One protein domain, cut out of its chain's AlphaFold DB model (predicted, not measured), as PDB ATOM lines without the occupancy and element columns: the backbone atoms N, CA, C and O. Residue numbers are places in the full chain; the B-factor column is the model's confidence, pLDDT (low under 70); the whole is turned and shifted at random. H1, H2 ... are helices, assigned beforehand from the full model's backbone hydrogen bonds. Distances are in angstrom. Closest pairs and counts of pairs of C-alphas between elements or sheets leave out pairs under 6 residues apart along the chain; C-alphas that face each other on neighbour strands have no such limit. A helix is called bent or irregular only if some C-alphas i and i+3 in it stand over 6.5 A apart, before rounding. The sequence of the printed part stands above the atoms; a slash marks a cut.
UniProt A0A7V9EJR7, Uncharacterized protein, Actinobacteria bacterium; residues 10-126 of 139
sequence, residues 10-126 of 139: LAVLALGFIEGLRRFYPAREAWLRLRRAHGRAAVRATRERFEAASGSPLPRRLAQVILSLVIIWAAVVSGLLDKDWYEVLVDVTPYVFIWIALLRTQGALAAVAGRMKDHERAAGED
ATOM      1  N   LEU A  10      75.637   4.527 236.453       88.50
ATOM      2  CA  LEU A  10      76.426   4.732 237.668       88.50
ATOM      3  C   LEU A  10      77.720   3.912 237.653       88.50
ATOM      4  O   LEU A  10      78.768   4.421 238.044       88.50
ATOM      5  N   ALA A  11      77.673   2.672 237.166       87.88
ATOM      6  CA  ALA A  11      78.850   1.819 237.072       87.88
ATOM      7  C   ALA A  11      79.884   2.358 236.065       87.88
ATOM      8  O   ALA A  11      81.080   2.390 236.360       87.88
ATOM      9  N   VAL A  12      79.425   2.849 234.910       90.56
ATOM     10  CA  VAL A  12      80.285   3.510 233.914       90.56
ATOM     11  C   VAL A  12      80.879   4.803 234.475       90.56
ATOM     12  O   VAL A  12      82.078   5.037 234.325       90.56
ATOM     13  N   LEU A  13      80.080   5.620 235.170       92.19
ATOM     14  CA  LEU A  13      80.557   6.842 235.821       92.19
ATOM     15  C   LEU A  13      81.603   6.539 236.898       92.19
ATOM     16  O   LEU A  13      82.624   7.221 236.955       92.19
ATOM     17  N   ALA A  14      81.394   5.505 237.714       89.75
ATOM     18  CA  ALA A  14      82.355   5.083 238.728       89.75
ATOM     19  C   ALA A  14      83.686   4.647 238.100       89.75
ATOM     20  O   ALA A  14      84.753   5.073 238.545       89.75
ATOM     21  N   LEU A  15      83.641   3.849 237.027       90.88
ATOM     22  CA  LEU A  15      84.845   3.454 236.296       90.88
ATOM     23  C   LEU A  15      85.556   4.670 235.683       90.88
ATOM     24  O   LEU A  15      86.770   4.813 235.834       90.88
ATOM     25  N   GLY A  16      84.803   5.560 235.031       91.00
ATOM     26  CA  GLY A  16      85.328   6.794 234.450       91.00
ATOM     27  C   GLY A  16      85.963   7.705 235.499       91.00
ATOM     28  O   GLY A  16      87.034   8.260 235.263       91.00
ATOM     29  N   PHE A  17      85.364   7.801 236.685       91.75
ATOM     30  CA  PHE A  17      85.916   8.539 237.814       91.75
ATOM     31  C   PHE A  17      87.240   7.939 238.302       91.75
ATOM     32  O   PHE A  17      88.206   8.676 238.491       91.75
ATOM     33  N   ILE A  18      87.328   6.614 238.455       91.19
ATOM     34  CA  ILE A  18      88.562   5.935 238.890       91.19
ATOM     35  C   ILE A  18      89.680   6.101 237.859       91.19
ATOM     36  O   ILE A  18      90.822   6.394 238.220       91.19
ATOM     37  N   GLU A  19      89.370   5.962 236.572       91.06
ATOM     38  CA  GLU A  19      90.349   6.176 235.505       91.06
ATOM     39  C   GLU A  19      90.743   7.663 235.404       91.06
ATOM     40  O   GLU A  19      91.915   7.988 235.207       91.06
ATOM     41  N   GLY A  20      89.798   8.577 235.638       89.19
ATOM     42  CA  GLY A  20      90.046  10.013 235.740       89.19
ATOM     43  C   GLY A  20      90.986  10.362 236.894       89.19
ATOM     44  O   GLY A  20      91.981  11.059 236.685       89.19
ATOM     45  N   LEU A  21      90.747   9.813 238.090       90.19
ATOM     46  CA  LEU A  21      91.652   9.932 239.235       90.19
ATOM     47  C   LEU A  21      93.046   9.416 238.881       90.19
ATOM     48  O   LEU A  21      94.041  10.118 239.066       90.19
ATOM     49  N   ARG A  22      93.123   8.216 238.300       90.00
ATOM     50  CA  ARG A  22      94.383   7.613 237.867       90.00
ATOM     51  C   ARG A  22      95.117   8.466 236.840       90.00
ATOM     52  O   ARG A  22      96.346   8.494 236.862       90.00
ATOM     53  N   ARG A  23      94.432   9.161 235.937       89.81
ATOM     54  CA  ARG A  23      95.095   9.894 234.853       89.81
ATOM     55  C   ARG A  23      95.425  11.342 235.196       89.81
ATOM     56  O   ARG A  23      96.466  11.824 234.762       89.81
ATOM     57  N   PHE A  24      94.591  12.006 235.990       89.50
ATOM     58  CA  PHE A  24      94.664  13.459 236.158       89.50
ATOM     59  C   PHE A  24      94.898  13.920 237.602       89.50
ATOM     60  O   PHE A  24      95.312  15.061 237.798       89.50
ATOM     61  N   TYR A  25      94.661  13.078 238.617       88.75
ATOM     62  CA  TYR A  25      94.695  13.516 240.018       88.75
ATOM     63  C   TYR A  25      95.979  13.115 240.778       88.75
ATOM     64  O   TYR A  25      96.400  11.967 240.705       88.75
ATOM     65  N   PRO A  26      96.593  13.992 241.584       85.31
ATOM     66  CA  PRO A  26      96.317  15.412 241.676       85.31
ATOM     67  C   PRO A  26      97.076  16.168 240.582       85.31
ATOM     68  O   PRO A  26      98.270  15.950 240.350       85.31
ATOM     69  N   ALA A  27      96.390  17.113 239.944       92.25
ATOM     70  CA  ALA A  27      97.057  18.130 239.145       92.25
ATOM     71  C   ALA A  27      97.950  18.988 240.055       92.25
ATOM     72  O   ALA A  27      97.603  19.244 241.211       92.25
ATOM     73  N   ARG A  28      99.076  19.482 239.528       89.06
ATOM     74  CA  ARG A  28     100.067  20.247 240.309       89.06
ATOM     75  C   ARG A  28      99.454  21.450 241.031       89.06
ATOM     76  O   ARG A  28      99.735  21.682 242.200       89.06
ATOM     77  N   GLU A  29      98.564  22.186 240.371       91.44
ATOM     78  CA  GLU A  29      97.862  23.330 240.972       91.44
ATOM     79  C   GLU A  29      96.895  22.930 242.091       91.44
ATOM     80  O   GLU A  29      96.736  23.661 243.068       91.44
ATOM     81  N   ALA A  30      96.220  21.786 241.958       89.12
ATOM     82  CA  ALA A  30      95.344  21.265 243.003       89.12
ATOM     83  C   ALA A  30      96.166  20.839 244.224       89.12
ATOM     84  O   ALA A  30      95.813  21.184 245.349       89.12
ATOM     85  N   TRP A  31      97.302  20.174 243.996       92.94
ATOM     86  CA  TRP A  31      98.247  19.811 245.050       92.94
ATOM     87  C   TRP A  31      98.817  21.047 245.767       92.94
ATOM     88  O   TRP A  31      98.794  21.108 246.993       92.94
ATOM     89  N   LEU A  32      99.230  22.084 245.026       91.88
ATOM     90  CA  LEU A  32      99.707  23.346 245.611       91.88
ATOM     91  C   LEU A  32      98.622  24.047 246.438       91.88
ATOM     92  O   LEU A  32      98.920  24.584 247.503       91.88
ATOM     93  N   ARG A  33      97.365  24.040 245.974       92.56
ATOM     94  CA  ARG A  33      96.229  24.581 246.738       92.56
ATOM     95  C   ARG A  33      95.996  23.808 248.034       92.56
ATOM     96  O   ARG A  33      95.885  24.431 249.086       92.56
ATOM     97  N   LEU A  34      95.989  22.476 247.970       89.12
ATOM     98  CA  LEU A  34      95.890  21.599 249.143       89.12
ATOM     99  C   LEU A  34      96.999  21.894 250.158       89.12
ATOM    100  O   LEU A  34      96.699  22.105 251.332       89.12
ATOM    101  N   ARG A  35      98.247  21.996 249.688       89.38
ATOM    102  CA  ARG A  35      99.424  22.300 250.514       89.38
ATOM    103  C   ARG A  35      99.351  23.674 251.167       89.38
ATOM    104  O   ARG A  35      99.693  23.799 252.334       89.38
ATOM    105  N   ARG A  36      98.896  24.702 250.447       90.44
ATOM    106  CA  ARG A  36      98.723  26.049 251.020       90.44
ATOM    107  C   ARG A  36      97.636  26.093 252.090       90.44
ATOM    108  O   ARG A  36      97.785  26.835 253.049       90.44
ATOM    109  N   ALA A  37      96.558  25.332 251.913       91.44
ATOM    110  CA  ALA A  37      95.419  25.351 252.827       91.44
ATOM    111  C   ALA A  37      95.634  24.500 254.091       91.44
ATOM    112  O   ALA A  37      95.226  24.918 255.165       91.44
ATOM    113  N   HIS A  38      96.267  23.328 253.970       89.56
ATOM    114  CA  HIS A  38      96.381  22.353 255.069       89.56
ATOM    115  C   HIS A  38      97.823  22.138 255.553       89.56
ATOM    116  O   HIS A  38      98.058  21.390 256.495       89.56
ATOM    117  N   GLY A  39      98.804  22.765 254.901       88.81
ATOM    118  CA  GLY A  39     100.217  22.576 255.205       88.81
ATOM    119  C   GLY A  39     100.814  21.297 254.613       88.81
ATOM    120  O   GLY A  39     100.159  20.499 253.937       88.81
ATOM    121  N   ARG A  40     102.115  21.120 254.853       88.31
ATOM    122  CA  ARG A  40     102.911  19.997 254.336       88.31
ATOM    123  C   ARG A  40     102.540  18.668 255.000       88.31
ATOM    124  O   ARG A  40     102.315  17.687 254.296       88.31
ATOM    125  N   ALA A  41     102.431  18.648 256.331       86.56
ATOM    126  CA  ALA A  41     102.162  17.435 257.106       86.56
ATOM    127  C   ALA A  41     100.832  16.768 256.706       86.56
ATOM    128  O   ALA A  41     100.797  15.567 256.449       86.56
ATOM    129  N   ALA A  42      99.757  17.545 256.542       88.00
ATOM    130  CA  ALA A  42      98.450  17.020 256.142       88.00
ATOM    131  C   ALA A  42      98.441  16.431 254.718       88.00
ATOM    132  O   ALA A  42      97.839  15.381 254.470       88.00
ATOM    133  N   VAL A  43      99.126  17.085 253.772       90.38
ATOM    134  CA  VAL A  43      99.274  16.575 252.399       90.38
ATOM    135  C   VAL A  43     100.042  15.258 252.398       90.38
ATOM    136  O   VAL A  43      99.621  14.308 251.732       90.38
ATOM    137  N   ARG A  44     101.107  15.167 253.196       89.19
ATOM    138  CA  ARG A  44     101.898  13.949 253.325       89.19
ATOM    139  C   ARG A  44     101.131  12.813 254.002       89.19
ATOM    140  O   ARG A  44     101.091  11.713 253.462       89.19
ATOM    141  N   ALA A  45     100.422  13.090 255.094       90.50
ATOM    142  CA  ALA A  45      99.548  12.111 255.737       90.50
ATOM    143  C   ALA A  45      98.482  11.584 254.760       90.50
ATOM    144  O   ALA A  45      98.151  10.400 254.743       90.50
ATOM    145  N   THR A  46      97.962  12.451 253.886       91.25
ATOM    146  CA  THR A  46      97.015  12.051 252.837       91.25
ATOM    147  C   THR A  46      97.677  11.154 251.785       91.25
ATOM    148  O   THR A  46      97.096  10.137 251.401       91.25
ATOM    149  N   ARG A  47      98.903  11.476 251.349       93.25
ATOM    150  CA  ARG A  47      99.698  10.626 250.448       93.25
ATOM    151  C   ARG A  47      99.920   9.235 251.040       93.25
ATOM    152  O   ARG A  47      99.671   8.245 250.360       93.25
ATOM    153  N   GLU A  48     100.356   9.163 252.292       91.62
ATOM    154  CA  GLU A  48     100.636   7.904 252.994       91.62
ATOM    155  C   GLU A  48      99.370   7.054 253.145       91.62
ATOM    156  O   GLU A  48      99.405   5.844 252.923       91.62
ATOM    157  N   ARG A  49      98.213   7.680 253.401       91.12
ATOM    158  CA  ARG A  49      96.912   6.990 253.378       91.12
ATOM    159  C   ARG A  49      96.601   6.393 252.005       91.12
ATOM    160  O   ARG A  49      96.115   5.265 251.943       91.12
ATOM    161  N   PHE A  50      96.873   7.109 250.913       91.00
ATOM    162  CA  PHE A  50      96.685   6.569 249.563       91.00
ATOM    163  C   PHE A  50      97.654   5.425 249.251       91.00
ATOM    164  O   PHE A  50      97.241   4.430 248.657       91.00
ATOM    165  N   GLU A  51      98.907   5.533 249.683       90.94
ATOM    166  CA  GLU A  51      99.924   4.489 249.535       90.94
ATOM    167  C   GLU A  51      99.524   3.221 250.306       90.94
ATOM    168  O   GLU A  51      99.439   2.142 249.715       90.94
ATOM    169  N   ALA A  52      99.119   3.355 251.571       90.31
ATOM    170  CA  ALA A  52      98.605   2.249 252.377       90.31
ATOM    171  C   ALA A  52      97.333   1.628 251.772       90.31
ATOM    172  O   ALA A  52      97.213   0.405 251.661       90.31
ATOM    173  N   ALA A  53      96.390   2.458 251.319       88.31
ATOM    174  CA  ALA A  53      95.162   1.990 250.685       88.31
ATOM    175  C   ALA A  53      95.421   1.279 249.344       88.31
ATOM    176  O   ALA A  53      94.702   0.335 249.010       88.31
ATOM    177  N   SER A  54      96.459   1.671 248.598       89.88
ATOM    178  CA  SER A  54      96.842   1.008 247.345       89.88
ATOM    179  C   SER A  54      97.316  -0.437 247.556       89.88
ATOM    180  O   SER A  54      97.052  -1.296 246.714       89.88
ATOM    181  N   GLY A  55      97.928  -0.725 248.711       88.12
ATOM    182  CA  GLY A  55      98.342  -2.071 249.117       88.12
ATOM    183  C   GLY A  55      97.226  -2.918 249.743       88.12
ATOM    184  O   GLY A  55      97.406  -4.119 249.944       88.12
ATOM    185  N   SER A  56      96.061  -2.336 250.042       89.50
ATOM    186  CA  SER A  56      94.976  -3.047 250.726       89.50
ATOM    187  C   SER A  56      94.377  -4.153 249.850       89.50
ATOM    188  O   SER A  56      93.984  -3.878 248.715       89.50
ATOM    189  N   PRO A  57      94.193  -5.390 250.355       87.12
ATOM    190  CA  PRO A  57      93.536  -6.463 249.606       87.12
ATOM    191  C   PRO A  57      92.015  -6.268 249.476       87.12
ATOM    192  O   PRO A  57      91.360  -7.038 248.772       87.12
ATOM    193  N   LEU A  58      91.436  -5.266 250.150       89.56
ATOM    194  CA  LEU A  58      89.991  -5.064 250.240       89.56
ATOM    195  C   LEU A  58      89.297  -4.921 248.870       89.56
ATOM    196  O   LEU A  58      88.323  -5.646 248.656       89.56
ATOM    197  N   PRO A  59      89.772  -4.096 247.911       87.62
ATOM    198  CA  PRO A  59      89.104  -3.956 246.615       87.62
ATOM    199  C   PRO A  59      89.065  -5.273 245.834       87.62
ATOM    200  O   PRO A  59      88.049  -5.602 245.227       87.62
ATOM    201  N   ARG A  60      90.139  -6.074 245.906       87.69
ATOM    202  CA  ARG A  60      90.194  -7.399 245.272       87.69
ATOM    203  C   ARG A  60      89.224  -8.381 245.920       87.69
ATOM    204  O   ARG A  60      88.530  -9.095 245.204       87.69
ATOM    205  N   ARG A  61      89.146  -8.403 247.255       91.88
ATOM    206  CA  ARG A  61      88.184  -9.247 247.983       91.88
ATOM    207  C   ARG A  61      86.745  -8.873 247.634       91.88
ATOM    208  O   ARG A  61      85.947  -9.754 247.341       91.88
ATOM    209  N   LEU A  62      86.427  -7.580 247.600       90.38
ATOM    210  CA  LEU A  62      85.106  -7.102 247.183       90.38
ATOM    211  C   LEU A  62      84.788  -7.500 245.739       90.38
ATOM    212  O   LEU A  62      83.693  -7.980 245.469       90.38
ATOM    213  N   ALA A  63      85.757  -7.378 244.828       89.50
ATOM    214  CA  ALA A  63      85.601  -7.811 243.444       89.50
ATOM    215  C   ALA A  63      85.295  -9.321 243.352       89.50
ATOM    216  O   ALA A  63      84.405  -9.721 242.607       89.50
ATOM    217  N   GLN A  64      85.976 -10.158 244.142       91.12
ATOM    218  CA  GLN A  64      85.697 -11.598 244.222       91.12
ATOM    219  C   GLN A  64      84.296 -11.887 244.768       91.12
ATOM    220  O   GLN A  64      83.580 -12.696 244.192       91.12
ATOM    221  N   VAL A  65      83.886 -11.208 245.843       93.62
ATOM    222  CA  VAL A  65      82.547 -11.374 246.429       93.62
ATOM    223  C   VAL A  65      81.458 -11.005 245.421       93.62
ATOM    224  O   VAL A  65      80.523 -11.779 245.237       93.62
ATOM    225  N   ILE A  66      81.595  -9.869 244.729       90.62
ATOM    226  CA  ILE A  66      80.639  -9.445 243.695       90.62
ATOM    227  C   ILE A  66      80.577 -10.475 242.570       90.62
ATOM    228  O   ILE A  66      79.485 -10.870 242.174       90.62
ATOM    229  N   LEU A  67      81.728 -10.948 242.086       91.25
ATOM    230  CA  LEU A  67      81.777 -11.963 241.038       91.25
ATOM    231  C   LEU A  67      81.047 -13.245 241.464       91.25
ATOM    232  O   LEU A  67      80.217 -13.752 240.714       91.25
ATOM    233  N   SER A  68      81.304 -13.734 242.678       92.00
ATOM    234  CA  SER A  68      80.629 -14.916 243.220       92.00
ATOM    235  C   SER A  68      79.117 -14.717 243.326       92.00
ATOM    236  O   SER A  68      78.361 -15.598 242.923       92.00
ATOM    237  N   LEU A  69      78.665 -13.557 243.814       91.44
ATOM    238  CA  LEU A  69      77.237 -13.235 243.907       91.44
ATOM    239  C   LEU A  69      76.568 -13.219 242.529       91.44
ATOM    240  O   LEU A  69      75.482 -13.769 242.376       91.44
ATOM    241  N   VAL A  70      77.228 -12.638 241.525       88.88
ATOM    242  CA  VAL A  70      76.726 -12.588 240.146       88.88
ATOM    243  C   VAL A  70      76.633 -13.987 239.535       88.88
ATOM    244  O   VAL A  70      75.620 -14.305 238.920       88.88
ATOM    245  N   ILE A  71      77.643 -14.841 239.734       88.94
ATOM    246  CA  ILE A  71      77.636 -16.227 239.238       88.94
ATOM    247  C   ILE A  71      76.497 -17.026 239.881       88.94
ATOM    248  O   ILE A  71      75.746 -17.694 239.173       88.94
ATOM    249  N   ILE A  72      76.349 -16.939 241.209       89.19
ATOM    250  CA  ILE A  72      75.273 -17.624 241.942       89.19
ATOM    251  C   ILE A  72      73.912 -17.147 241.436       89.19
ATOM    252  O   ILE A  72      73.052 -17.967 241.126       89.19
ATOM    253  N   TRP A  73      73.723 -15.832 241.311       88.44
ATOM    254  CA  TRP A  73      72.475 -15.261 240.818       88.44
ATOM    255  C   TRP A  73      72.155 -15.725 239.394       88.44
ATOM    256  O   TRP A  73      71.050 -16.202 239.150       88.44
ATOM    257  N   ALA A  74      73.123 -15.661 238.475       84.50
ATOM    258  CA  ALA A  74      72.930 -16.081 237.091       84.50
ATOM    259  C   ALA A  74      72.584 -17.575 236.989       84.50
ATOM    260  O   ALA A  74      71.707 -17.943 236.210       84.50
ATOM    261  N   ALA A  75      73.216 -18.429 237.802       83.25
ATOM    262  CA  ALA A  75      72.926 -19.862 237.848       83.25
ATOM    263  C   ALA A  75      71.514 -20.158 238.382       83.25
ATOM    264  O   ALA A  75      70.802 -20.982 237.814       83.25
ATOM    265  N   VAL A  76      71.092 -19.463 239.445       83.44
ATOM    266  CA  VAL A  76      69.744 -19.603 240.016       83.44
ATOM    267  C   VAL A  76      68.688 -19.112 239.028       83.44
ATOM    268  O   VAL A  76      67.721 -19.820 238.770       83.44
ATOM    269  N   VAL A  77      68.876 -17.929 238.439       77.06
ATOM    270  CA  VAL A  77      67.911 -17.339 237.499       77.06
ATOM    271  C   VAL A  77      67.793 -18.171 236.230       77.06
ATOM    272  O   VAL A  77      66.675 -18.459 235.836       77.06
ATOM    273  N   SER A  78      68.901 -18.635 235.647       69.69
ATOM    274  CA  SER A  78      68.858 -19.456 234.423       69.69
ATOM    275  C   SER A  78      68.194 -20.824 234.632       69.69
ATOM    276  O   SER A  78      67.760 -21.443 233.669       69.69
ATOM    277  N   GLY A  79      68.143 -21.325 235.873       67.31
ATOM    278  CA  GLY A  79      67.501 -22.601 236.205       67.31
ATOM    279  C   GLY A  79      66.037 -22.493 236.645       67.31
ATOM    280  O   GLY A  79      65.337 -23.503 236.636       67.31
ATOM    281  N   LEU A  80      65.576 -21.307 237.061       68.06
ATOM    282  CA  LEU A  80      64.250 -21.102 237.673       68.06
ATOM    283  C   LEU A  80      63.361 -20.101 236.932       68.06
ATOM    284  O   LEU A  80      62.140 -20.200 237.023       68.06
ATOM    285  N   LEU A  81      63.944 -19.123 236.245       65.56
ATOM    286  CA  LEU A  81      63.222 -18.160 235.429       65.56
ATOM    287  C   LEU A  81      63.520 -18.470 233.968       65.56
ATOM    288  O   LEU A  81      64.681 -18.536 233.573       65.56
ATOM    289  N   ASP A  82      62.465 -18.595 233.170       71.38
ATOM    290  CA  ASP A  82      62.517 -18.732 231.711       71.38
ATOM    291  C   ASP A  82      62.926 -17.382 231.089       71.38
ATOM    292  O   ASP A  82      62.146 -16.682 230.446       71.38
ATOM    293  N   LYS A  83      64.126 -16.921 231.452       73.62
ATOM    294  CA  LYS A  83      64.666 -15.608 231.127       73.62
ATOM    295  C   LYS A  83      65.605 -15.757 229.948       73.62
ATOM    296  O   LYS A  83      66.537 -16.560 229.992       73.62
ATOM    297  N   ASP A  84      65.402 -14.944 228.923       84.06
ATOM    298  CA  ASP A  84      66.292 -14.963 227.775       84.06
ATOM    299  C   ASP A  84      67.721 -14.563 228.169       84.06
ATOM    300  O   ASP A  84      67.958 -13.671 228.993       84.06
ATOM    301  N   TRP A  85      68.705 -15.196 227.527       78.56
ATOM    302  CA  TRP A  85      70.131 -14.975 227.790       78.56
ATOM    303  C   TRP A  85      70.546 -13.495 227.663       78.56
ATOM    304  O   TRP A  85      71.466 -13.047 228.352       78.56
ATOM    305  N   TYR A  86      69.865 -12.719 226.810       80.56
ATOM    306  CA  TYR A  86      70.147 -11.295 226.631       80.56
ATOM    307  C   TYR A  86      69.717 -10.459 227.845       80.56
ATOM    308  O   TYR A  86      70.382  -9.475 228.167       80.56
ATOM    309  N   GLU A  87      68.657 -10.843 228.560       82.12
ATOM    310  CA  GLU A  87      68.221 -10.121 229.758       82.12
ATOM    311  C   GLU A  87      69.185 -10.354 230.919       82.12
ATOM    312  O   GLU A  87      69.525  -9.420 231.646       82.12
ATOM    313  N   VAL A  88      69.693 -11.585 231.048       82.19
ATOM    314  CA  VAL A  88      70.758 -11.918 232.004       82.19
ATOM    315  C   VAL A  88      72.003 -11.075 231.715       82.19
ATOM    316  O   VAL A  88      72.599 -10.520 232.636       82.19
ATOM    317  N   LEU A  89      72.378 -10.912 230.443       82.75
ATOM    318  CA  LEU A  89      73.535 -10.101 230.060       82.75
ATOM    319  C   LEU A  89      73.370  -8.619 230.447       82.75
ATOM    320  O   LEU A  89      74.304  -8.007 230.976       82.75
ATOM    321  N   VAL A  90      72.187  -8.042 230.210       83.94
ATOM    322  CA  VAL A  90      71.879  -6.650 230.584       83.94
ATOM    323  C   VAL A  90      71.948  -6.462 232.099       83.94
ATOM    324  O   VAL A  90      72.536  -5.482 232.559       83.94
ATOM    325  N   ASP A  91      71.431  -7.417 232.870       83.38
ATOM    326  CA  ASP A  91      71.477  -7.372 234.332       83.38
ATOM    327  C   ASP A  91      72.908  -7.520 234.874       83.38
ATOM    328  O   ASP A  91      73.267  -6.861 235.845       83.38
ATOM    329  N   VAL A  92      73.761  -8.329 234.235       86.00
ATOM    330  CA  VAL A  92      75.154  -8.565 234.667       86.00
ATOM    331  C   VAL A  92      76.088  -7.389 234.338       86.00
ATOM    332  O   VAL A  92      77.055  -7.131 235.061       86.00
ATOM    333  N   THR A  93      75.798  -6.643 233.272       88.00
ATOM    334  CA  THR A  93      76.668  -5.584 232.731       88.00
ATOM    335  C   THR A  93      77.127  -4.538 233.768       88.00
ATOM    336  O   THR A  93      78.336  -4.298 233.864       88.00
ATOM    337  N   PRO A  94      76.250  -3.934 234.599       87.50
ATOM    338  CA  PRO A  94      76.669  -2.984 235.634       87.50
ATOM    339  C   PRO A  94      77.698  -3.570 236.608       87.50
ATOM    340  O   PRO A  94      78.651  -2.893 237.000       87.50
ATOM    341  N   TYR A  95      77.545  -4.844 236.974       88.44
ATOM    342  CA  TYR A  95      78.444  -5.511 237.912       88.44
ATOM    343  C   TYR A  95      79.830  -5.740 237.313       88.44
ATOM    344  O   TYR A  95      80.819  -5.609 238.029       88.44
ATOM    345  N   VAL A  96      79.924  -6.004 236.005       89.56
ATOM    346  CA  VAL A  96      81.211  -6.102 235.296       89.56
ATOM    347  C   VAL A  96      81.962  -4.774 235.362       89.56
ATOM    348  O   VAL A  96      83.151  -4.752 235.679       89.56
ATOM    349  N   PHE A  97      81.277  -3.653 235.135       90.56
ATOM    350  CA  PHE A  97      81.893  -2.329 235.249       90.56
ATOM    351  C   PHE A  97      82.377  -2.035 236.674       90.56
ATOM    352  O   PHE A  97      83.513  -1.592 236.843       90.56
ATOM    353  N   ILE A  98      81.569  -2.336 237.697       89.25
ATOM    354  CA  ILE A  98      81.968  -2.187 239.109       89.25
ATOM    355  C   ILE A  98      83.161  -3.092 239.436       89.25
ATOM    356  O   ILE A  98      84.102  -2.668 240.108       89.25
ATOM    357  N   TRP A  99      83.157  -4.326 238.938       89.56
ATOM    358  CA  TRP A  99      84.243  -5.278 239.132       89.56
ATOM    359  C   TRP A  99      85.562  -4.756 238.545       89.56
ATOM    360  O   TRP A  99      86.574  -4.708 239.246       89.56
ATOM    361  N   ILE A 100      85.542  -4.268 237.300       90.75
ATOM    362  CA  ILE A 100      86.705  -3.632 236.665       90.75
ATOM    363  C   ILE A 100      87.149  -2.404 237.469       90.75
ATOM    364  O   ILE A 100      88.343  -2.233 237.719       90.75
ATOM    365  N   ALA A 101      86.202  -1.568 237.898       89.94
ATOM    366  CA  ALA A 101      86.472  -0.366 238.676       89.94
ATOM    367  C   ALA A 101      87.232  -0.701 239.974       89.94
ATOM    368  O   ALA A 101      88.290  -0.128 240.227       89.94
ATOM    369  N   LEU A 102      86.776  -1.705 240.732       89.81
ATOM    370  CA  LEU A 102      87.434  -2.168 241.960       89.81
ATOM    371  C   LEU A 102      88.865  -2.659 241.728       89.81
ATOM    372  O   LEU A 102      89.763  -2.343 242.513       89.81
ATOM    373  N   LEU A 103      89.098  -3.407 240.648       90.12
ATOM    374  CA  LEU A 103      90.439  -3.881 240.297       90.12
ATOM    375  C   LEU A 103      91.371  -2.726 239.908       90.12
ATOM    376  O   LEU A 103      92.566  -2.760 240.207       90.12
ATOM    377  N   ARG A 104      90.833  -1.682 239.269       90.44
ATOM    378  CA  ARG A 104      91.587  -0.486 238.875       90.44
ATOM    379  C   ARG A 104      91.887   0.448 240.047       90.44
ATOM    380  O   ARG A 104      92.889   1.158 239.975       90.44
ATOM    381  N   THR A 105      91.096   0.419 241.123       90.62
ATOM    382  CA  THR A 105      91.263   1.293 242.297       90.62
ATOM    383  C   THR A 105      92.674   1.241 242.872       90.62
ATOM    384  O   THR A 105      93.273   2.288 243.074       90.62
ATOM    385  N   GLN A 106      93.250   0.052 243.083       89.31
ATOM    386  CA  GLN A 106      94.604  -0.064 243.647       89.31
ATOM    387  C   GLN A 106      95.648   0.661 242.785       89.31
ATOM    388  O   GLN A 106      96.440   1.449 243.296       89.31
ATOM    389  N   GLY A 107      95.603   0.448 241.465       89.38
ATOM    390  CA  GLY A 107      96.498   1.121 240.523       89.38
ATOM    391  C   GLY A 107      96.247   2.627 240.435       89.38
ATOM    392  O   GLY A 107      97.193   3.399 240.298       89.38
ATOM    393  N   ALA A 108      94.990   3.062 240.551       91.75
ATOM    394  CA  ALA A 108      94.641   4.477 240.603       91.75
ATOM    395  C   ALA A 108      95.232   5.151 241.848       91.75
ATOM    396  O   ALA A 108      95.897   6.174 241.720       91.75
ATOM    397  N   LEU A 109      95.060   4.550 243.027       92.50
ATOM    398  CA  LEU A 109      95.597   5.065 244.287       92.50
ATOM    399  C   LEU A 109      97.131   5.093 244.290       92.50
ATOM    400  O   LEU A 109      97.719   6.097 244.685       92.50
ATOM    401  N   ALA A 110      97.777   4.042 243.774       91.25
ATOM    402  CA  ALA A 110      99.230   4.007 243.622       91.25
ATOM    403  C   ALA A 110      99.735   5.126 242.691       91.25
ATOM    404  O   ALA A 110     100.707   5.807 243.009       91.25
ATOM    405  N   ALA A 111      99.050   5.372 241.568       92.44
ATOM    406  CA  ALA A 111      99.402   6.450 240.643       92.44
ATOM    407  C   ALA A 111      99.221   7.847 241.264       92.44
ATOM    408  O   ALA A 111     100.038   8.739 241.039       92.44
ATOM    409  N   VAL A 112      98.163   8.036 242.058       93.62
ATOM    410  CA  VAL A 112      97.913   9.269 242.818       93.62
ATOM    411  C   VAL A 112      99.044   9.517 243.816       93.62
ATOM    412  O   VAL A 112      99.643  10.593 243.794       93.62
ATOM    413  N   ALA A 113      99.378   8.520 244.641       92.69
ATOM    414  CA  ALA A 113     100.453   8.620 245.627       92.69
ATOM    415  C   ALA A 113     101.815   8.884 244.962       92.69
ATOM    416  O   ALA A 113     102.555   9.759 245.408       92.69
ATOM    417  N   GLY A 114     102.109   8.197 243.851       92.81
ATOM    418  CA  GLY A 114     103.320   8.414 243.057       92.81
ATOM    419  C   GLY A 114     103.437   9.853 242.555       92.81
ATOM    420  O   GLY A 114     104.444  10.509 242.803       92.81
ATOM    421  N   ARG A 115     102.366  10.400 241.961       93.94
ATOM    422  CA  ARG A 115     102.350  11.808 241.532       93.94
ATOM    423  C   ARG A 115     102.527  12.786 242.687       93.94
ATOM    424  O   ARG A 115     103.167  13.816 242.508       93.94
ATOM    425  N   MET A 116     101.962  12.500 243.859       92.81
ATOM    426  CA  MET A 116     102.184  13.340 245.040       92.81
ATOM    427  C   MET A 116     103.661  13.350 245.450       92.81
ATOM    428  O   MET A 116     104.180  14.437 245.686       92.81
ATOM    429  N   LYS A 117     104.353  12.196 245.433       92.75
ATOM    430  CA  LYS A 117     105.814  12.141 245.655       92.75
ATOM    431  C   LYS A 117     106.570  12.974 244.619       92.75
ATOM    432  O   LYS A 117     107.504  13.687 244.968       92.75
ATOM    433  N   ASP A 118     106.163  12.924 243.352       93.75
ATOM    434  CA  ASP A 118     106.808  13.715 242.296       93.75
ATOM    435  C   ASP A 118     106.624  15.224 242.509       93.75
ATOM    436  O   ASP A 118     107.564  15.995 242.315       93.75
ATOM    437  N   HIS A 119     105.442  15.655 242.964       91.81
ATOM    438  CA  HIS A 119     105.197  17.057 243.314       91.81
ATOM    439  C   HIS A 119     105.999  17.504 244.544       91.81
ATOM    440  O   HIS A 119     106.500  18.629 244.549       91.81
ATOM    441  N   GLU A 120     106.155  16.638 245.553       90.94
ATOM    442  CA  GLU A 120     107.008  16.868 246.733       90.94
ATOM    443  C   GLU A 120     108.478  17.054 246.315       90.94
ATOM    444  O   GLU A 120     109.081  18.084 246.628       90.94
ATOM    445  N   ARG A 121     109.017  16.145 245.489       91.94
ATOM    446  CA  ARG A 121     110.380  16.257 244.932       91.94
ATOM    447  C   ARG A 121     110.565  17.532 244.115       91.94
ATOM    448  O   ARG A 121     111.565  18.228 244.264       91.94
ATOM    449  N   ALA A 122     109.587  17.879 243.280       91.06
ATOM    450  CA  ALA A 122     109.616  19.107 242.485       91.06
ATOM    451  C   ALA A 122     109.545  20.386 243.341       91.06
ATOM    452  O   ALA A 122     109.887  21.466 242.858       91.06
ATOM    453  N   ALA A 123     109.091  20.284 244.591       88.44
ATOM    454  CA  ALA A 123     109.122  21.363 245.571       88.44
ATOM    455  C   ALA A 123     110.416  21.385 246.410       88.44
ATOM    456  O   ALA A 123     110.530  22.235 247.293       88.44
ATOM    457  N   GLY A 124     111.372  20.491 246.131       87.44
ATOM    458  CA  GLY A 124     112.636  20.367 246.859       87.44
ATOM    459  C   GLY A 124     112.531  19.579 248.165       87.44
ATOM    460  O   GLY A 124     113.422  19.683 249.003       87.44
ATOM    461  N   GLU A 125     111.448  18.824 248.369       85.38
ATOM    462  CA  GLU A 125     111.257  18.000 249.563       85.38
ATOM    463  C   GLU A 125     111.733  16.562 249.332       85.38
ATOM    464  O   GLU A 125     111.594  16.018 248.234       85.38
ATOM    465  N   ASP A 126     112.241  15.929 250.391       85.06
ATOM    466  CA  ASP A 126     112.433  14.482 250.420       85.06
ATOM    467  C   ASP A 126     111.117  13.802 250.860       85.06
ATOM    468  O   ASP A 126     110.680  14.013 252.001       85.06
TER     469      ASP A 126
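What this domain is: This is residues 10 to 126 of the 139 residues of an uncharacterized protein of Actinobacteria bacterium (UniProt A0A7V9EJR7). Look for a rod built along one long helix, H4, with H1 beside its middle, H3 folded back along its earlier part and bent H2 packed on its later part. The printed part has 117 residues with four named helices, H1 to H4: all helix. It is loose, radius of gyration of the C-alphas 19.3 A, spanning 65 by 23 by 19 A.

How they stand to each other: Start at H1, residues 10 to 24: it touches H4, residues 85 to 122, the same way at a shallow tilt of 21 degrees, closest C-alphas Arg 22 and Ala 108, 4.2 A. H2, residues 28 to 55, one helix by its hydrogen bonds, is bent, C-alphas 37 and 40 being 9.3 A apart; arm H2b, residues 40 to 55, touches H4, closest C-alphas Ser 54 and Gln 106, 4.5 A. H3, residues 58 to 80, forms a hairpin with H4, closest C-alphas Ala 63 and Trp 99, 5.2 A. Within hydrogen-bond range are 30 of 34 O i to N i+4 pairs in H4, and every such pair in H1, arm H2a, residues 28 to 37, H2b and H3.

Where its parts are: Find C-alpha 10 at (76.426, 4.732, 237.668), where H1 begins; H3 runs 32.8 A, and H4 54.2 A to C-alpha 122 at (109.616, 19.107, 242.485). H4 is only just irregular, C-alphas 91 and 94 being 6.9 A apart.

The domain as a whole: The printed part has no cut; residues 78 to 81 are under pLDDT 70.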